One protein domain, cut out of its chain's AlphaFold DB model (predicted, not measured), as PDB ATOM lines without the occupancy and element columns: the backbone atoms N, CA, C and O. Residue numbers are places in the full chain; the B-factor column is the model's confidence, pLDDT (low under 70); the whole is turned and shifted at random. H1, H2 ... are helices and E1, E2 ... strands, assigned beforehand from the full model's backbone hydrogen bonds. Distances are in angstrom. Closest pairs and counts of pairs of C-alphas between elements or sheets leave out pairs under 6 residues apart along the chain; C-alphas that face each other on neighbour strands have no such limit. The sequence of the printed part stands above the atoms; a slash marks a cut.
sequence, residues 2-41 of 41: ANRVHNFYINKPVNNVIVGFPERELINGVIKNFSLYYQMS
ATOM      1  N   ALA A   2     170.169 118.093 141.807       78.44
ATOM      2  CA  ALA A   2     169.672 119.412 141.400       78.44
ATOM      3  C   ALA A   2     170.572 120.172 140.406       78.44
ATOM      4  O   ALA A   2     170.060 120.668 139.410       78.44
ATOM      5  N   ASN A   3     171.901 120.161 140.586       82.81
ATOM      6  CA  ASN A   3     172.826 120.771 139.612       82.81
ATOM      7  C   ASN A   3     172.703 120.161 138.208       82.81
ATOM      8  O   ASN A   3     172.870 120.860 137.217       82.81
ATOM      9  N   ARG A   4     172.367 118.869 138.101       87.44
ATOM     10  CA  ARG A   4     172.144 118.212 136.803       87.44
ATOM     11  C   ARG A   4     170.883 118.750 136.129       87.44
ATOM     12  O   ARG A   4     170.909 119.029 134.939       87.44
ATOM     13  N   VAL A   5     169.802 118.898 136.896       86.38
ATOM     14  CA  VAL A   5     168.535 119.463 136.410       86.38
ATOM     15  C   VAL A   5     168.743 120.916 135.990       86.38
ATOM     16  O   VAL A   5     168.382 121.288 134.882       86.38
ATOM     17  N   HIS A   6     169.408 121.715 136.824       86.50
ATOM     18  CA  HIS A   6     169.721 123.106 136.511       86.50
ATOM     19  C   HIS A   6     170.557 123.253 135.233       86.50
ATOM     20  O   HIS A   6     170.171 123.998 134.336       86.50
ATOM     21  N   ASN A   7     171.622 122.460 135.081       89.38
ATOM     22  CA  ASN A   7     172.456 122.485 133.877       89.38
ATOM     23  C   ASN A   7     171.700 122.091 132.600       89.38
ATOM     24  O   ASN A   7     172.067 122.534 131.518       89.38
ATOM     25  N   PHE A   8     170.652 121.269 132.692       89.94
ATOM     26  CA  PHE A   8     169.833 120.923 131.528       89.94
ATOM     27  C   PHE A   8     168.960 122.096 131.054       89.94
ATOM     28  O   PHE A   8     168.739 122.260 129.852       89.94
ATOM     29  N   TYR A   9     168.464 122.909 131.989       88.00
ATOM     30  CA  TYR A   9     167.579 124.035 131.687       88.00
ATOM     31  C   TYR A   9     168.312 125.366 131.478       88.00
ATOM     32  O   TYR A   9     167.700 126.293 130.960       88.00
ATOM     33  N   ILE A  10     169.610 125.457 131.796       87.50
ATOM     34  CA  ILE A  10     170.391 126.708 131.743       87.50
ATOM     35  C   ILE A  10     170.400 127.391 130.365       87.50
ATOM     36  O   ILE A  10     170.398 128.612 130.287       87.50
ATOM     37  N   ASN A  11     170.361 126.609 129.281       89.75
ATOM     38  CA  ASN A  11     170.406 127.111 127.901       89.75
ATOM     39  C   ASN A  11     169.038 127.060 127.197       89.75
ATOM     40  O   ASN A  11     168.970 127.134 125.970       89.75
ATOM     41  N   LYS A  12     167.944 126.857 127.940       88.12
ATOM     42  CA  LYS A  12     166.584 126.798 127.386       88.12
ATOM     43  C   LYS A  12     165.859 128.128 127.613       88.12
ATOM     44  O   LYS A  12     166.150 128.803 128.597       88.12
ATOM     45  N   PRO A  13     164.896 128.500 126.747       87.19
ATOM     46  CA  PRO A  13     164.054 129.672 126.961       87.19
ATOM     47  C   PRO A  13     163.077 129.399 128.113       87.19
ATOM     48  O   PRO A  13     161.953 128.944 127.919       87.19
ATOM     49  N   VAL A  14     163.554 129.613 129.335       88.56
ATOM     50  CA  VAL A  14     162.773 129.492 130.563       88.56
ATOM     51  C   VAL A  14     162.335 130.889 130.980       88.56
ATOM     52  O   VAL A  14     163.167 131.775 131.148       88.56
ATOM     53  N   ASN A  15     161.035 131.071 131.187       88.50
ATOM     54  CA  ASN A  15     160.474 132.355 131.602       88.50
ATOM     55  C   ASN A  15     160.604 132.581 133.107       88.50
ATOM     56  O   ASN A  15     160.776 133.710 133.555       88.50
ATOM     57  N   ASN A  16     160.481 131.510 133.895       90.56
ATOM     58  CA  ASN A  16     160.541 131.588 135.348       90.56
ATOM     59  C   ASN A  16     160.990 130.262 135.977       90.56
ATOM     60  O   ASN A  16     160.770 129.187 135.411       90.56
ATOM     61  N   VAL A  17     161.578 130.340 137.172       91.56
ATOM     62  CA  VAL A  17     161.977 129.179 137.977       91.56
ATOM     63  C   VAL A  17     161.435 129.330 139.390       91.56
ATOM     64  O   VAL A  17     161.678 130.335 140.049       91.56
ATOM     65  N   ILE A  18     160.735 128.306 139.874       93.19
ATOM     66  CA  ILE A  18     160.240 128.241 141.251       93.19
ATOM     67  C   ILE A  18     160.981 127.126 141.982       93.19
ATOM     68  O   ILE A  18     161.077 125.997 141.492       93.19
ATOM     69  N   VAL A  19     161.488 127.444 143.172       92.44
ATOM     70  CA  VAL A  19     162.146 126.488 144.066       92.44
ATOM     71  C   VAL A  19     161.218 126.223 145.243       92.44
ATOM     72  O   VAL A  19     160.923 127.127 146.019       92.44
ATOM     73  N   GLY A  20     160.742 124.987 145.364       93.69
ATOM     74  CA  GLY A  20     159.898 124.560 146.477       93.69
ATOM     75  C   GLY A  20     160.673 123.664 147.431       93.69
ATOM     76  O   GLY A  20     161.261 122.678 146.999       93.69
ATOM     77  N   PHE A  21     160.662 123.968 148.724       94.12
ATOM     78  CA  PHE A  21     161.231 123.110 149.762       94.12
ATOM     79  C   PHE A  21     160.390 123.201 151.041       94.12
ATOM     80  O   PHE A  21     159.750 124.225 151.279       94.12
ATOM     81  N   PRO A  22     160.350 122.140 151.862       93.19
ATOM     82  CA  PRO A  22     159.648 122.186 153.135       93.19
ATOM     83  C   PRO A  22     160.389 123.088 154.130       93.19
ATOM     84  O   PRO A  22     161.616 123.074 154.196       93.19
ATOM     85  N   GLU A  23     159.640 123.822 154.954       92.88
ATOM     86  CA  GLU A  23     160.161 124.810 155.916       92.88
ATOM     87  C   GLU A  23     161.267 124.257 156.829       92.88
ATOM     88  O   GLU A  23     162.248 124.939 157.114       92.88
ATOM     89  N   ARG A  24     161.177 122.980 157.217       93.38
ATOM     90  CA  ARG A  24     162.208 122.305 158.024       93.38
ATOM     91  C   ARG A  24     163.615 122.366 157.414       93.38
ATOM     92  O   ARG A  24     164.591 122.333 158.150       93.38
ATOM     93  N   GLU A  25     163.736 122.434 156.089       91.12
ATOM     94  CA  GLU A  25     165.031 122.540 155.399       91.12
ATOM     95  C   GLU A  25     165.642 123.933 155.596       91.12
ATOM     96  O   GLU A  25     166.859 124.058 155.731       91.12
ATOM     97  N   LEU A  26     164.793 124.965 155.691       91.12
ATOM     98  CA  LEU A  26     165.203 126.327 156.032       91.12
ATOM     99  C   LEU A  26     165.661 126.408 157.487       91.12
ATOM    100  O   LEU A  26     166.735 126.934 157.762       91.12
ATOM    101  N   ILE A  27     164.875 125.834 158.403       92.50
ATOM    102  CA  ILE A  27     165.188 125.805 159.840       92.50
ATOM    103  C   ILE A  27     166.502 125.056 160.096       92.50
ATOM    104  O   ILE A  27     167.331 125.505 160.883       92.50
ATOM    105  N   ASN A  28     166.730 123.947 159.389       89.81
ATOM    106  CA  ASN A  28     167.964 123.166 159.489       89.81
ATOM    107  C   ASN A  28     169.178 123.845 158.822       89.81
ATOM    108  O   ASN A  28     170.280 123.301 158.886       89.81
ATOM    109  N   GLY A  29     168.991 124.985 158.144       90.44
ATOM    110  CA  GLY A  29     170.051 125.746 157.475       90.44
ATOM    111  C   GLY A  29     170.674 125.052 156.259       90.44
ATOM    112  O   GLY A  29     171.647 125.553 155.697       90.44
ATOM    113  N   VAL A  30     170.144 123.897 155.843       88.94
ATOM    114  CA  VAL A  30     170.662 123.105 154.723       88.94
ATOM    115  C   VAL A  30     169.498 122.546 153.919       88.94
ATOM    116  O   VAL A  30     168.744 121.709 154.410       88.94
ATOM    117  N   ILE A  31     169.419 122.949 152.649       88.31
ATOM    118  CA  ILE A  31     168.419 122.454 151.703       88.31
ATOM    119  C   ILE A  31     168.973 121.219 150.988       88.31
ATOM    120  O   ILE A  31     169.765 121.305 150.050       88.31
ATOM    121  N   LYS A  32     168.549 120.048 151.448       89.50
ATOM    122  CA  LYS A  32     168.813 118.741 150.838       89.50
ATOM    123  C   LYS A  32     167.646 118.288 149.968       89.50
ATOM    124  O   LYS A  32     167.877 117.667 148.932       89.50
ATOM    125  N   ASN A  33     166.415 118.610 150.366       89.88
ATOM    126  CA  ASN A  33     165.199 118.173 149.686       89.88
ATOM    127  C   ASN A  33     164.434 119.366 149.119       89.88
ATOM    128  O   ASN A  33     163.817 120.129 149.860       89.88
ATOM    129  N   PHE A  34     164.452 119.504 147.798       92.31
ATOM    130  CA  PHE A  34     163.730 120.561 147.108       92.31
ATOM    131  C   PHE A  34     163.311 120.138 145.704       92.31
ATOM    132  O   PHE A  34     163.909 119.252 145.089       92.31
ATOM    133  N   SER A  35     162.294 120.824 145.205       92.50
ATOM    134  CA  SER A  35     161.749 120.697 143.864       92.50
ATOM    135  C   SER A  35     162.088 121.941 143.055       92.50
ATOM    136  O   SER A  35     162.056 123.061 143.568       92.50
ATOM    137  N   LEU A  36     162.397 121.737 141.777       92.12
ATOM    138  CA  LEU A  36     162.633 122.802 140.809       92.12
ATOM    139  C   LEU A  36     161.537 122.754 139.750       92.12
ATOM    140  O   LEU A  36     161.367 121.729 139.090       92.12
ATOM    141  N   TYR A  37     160.832 123.864 139.569       91.56
ATOM    142  CA  TYR A  37     159.796 124.017 138.555       91.56
ATOM    143  C   TYR A  37     160.251 125.062 137.542       91.56
ATOM    144  O   TYR A  37     160.521 126.201 137.913       91.56
ATOM    145  N   TYR A  38     160.341 124.670 136.274       92.12
ATOM    146  CA  TYR A  38     160.739 125.540 135.170       92.12
ATOM    147  C   TYR A  38     159.509 125.857 134.325       92.12
ATOM    148  O   TYR A  38     158.882 124.947 133.783       92.12
ATOM    149  N   GLN A  39     159.168 127.136 134.208       91.25
ATOM    150  CA  GLN A  39     158.098 127.594 133.332       91.25
ATOM    151  C   GLN A  39     158.659 127.840 131.931       91.25
ATOM    152  O   GLN A  39     159.524 128.698 131.748       91.25
ATOM    153  N   MET A  40     158.141 127.111 130.945       87.19
ATOM    154  CA  MET A  40     158.392 127.358 129.522       87.19
ATOM    155  C   MET A  40     157.117 127.875 128.849       87.19
ATOM    156  O   MET A  40     156.021 127.598 129.337       87.19
ATOM    157  N   SER A  41     157.283 128.670 127.788       75.56
ATOM    158  CA  SER A  41     156.196 129.095 126.893       75.56
ATOM    159  C   SER A  41     155.723 127.966 125.991       75.56
ATOM    160  O   SER A  41     156.571 127.124 125.619       75.56
TER     161      SER A  41
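This is residues 2 to 41 of the 41 residues of an uncharacterized protein of Nodularia spumigena CCY9414 (UniProt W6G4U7). A narrow ribbon of two antiparallel strands, E1 and E2, has helix H1 over one face, nearer to E2 than to E1, while the short helix H2 and the winding link of residues 28 to 34 make a loop beyond one end of the ribbon. That loop, which leads from E1 back to E2, draws the whole out lengthwise. The printed part has 40 residues, with two named helices and two named strands in the order H1, E1, H2, E2 along the chain; the sheet order is E1 - E2, and the class is mixed, helices and strands. The whole is loose, with a radius of gyration of the C-alphas of 11.8 A, and only just flat, with spans of 34 by 18 by 10 A.

The printed part begins with H1, residues 2 to 9, and a tight link of four residues joins it to E1, residues 14 to 20. A tight link of two residues then joins E1 to H2, residues 23 to 27. H1 and H2 are apart. E2, residues 35 to 40, follows H2 after a short link of seven residues. E1 and E2 are antiparallel neighbours, with 161 degrees between their directions. C-alphas 17 and 38 face each other at 4.8 A, and C-alphas 20 and 35 at 5.0 A. N 35 and O 20 are within hydrogen-bond range at 2.8 A, and so are N 15 and O 39 at 2.9 A. The closest C-alphas of H1 and E2 are those of Tyr 9 and Tyr 38, 7.8 A apart. In H1 and H2 every O i to N i+4 pair is within hydrogen-bond range.

H1 runs from Ala 2, whose C-alpha is at (169.672, 119.412, 141.400), to Tyr 9, 11.0 A from first to last C-alpha. E1 runs from Val 14, with its C-alpha at (162.773, 129.492, 130.563), to Gly 20, over 16.9 A. H2, Glu 23 to Ile 27, measures 6.5 A from first to last C-alpha. E2 runs from Ser 35 to Met 40 over 16.2 A, and C-alpha 40 is at (158.392, 127.358, 129.522).

The two C-alphas farthest apart are those of Asn 28 and Ser 41, 35.2 A, and the first and last printed C-alphas, those of Ala 2 and Ser 41, are 22.0 A apart. Ser 41 is the chain's last residue. The printed part has no cut and no long link. The mean pLDDT of the printed part is 89.5, and no printed residue is under 70.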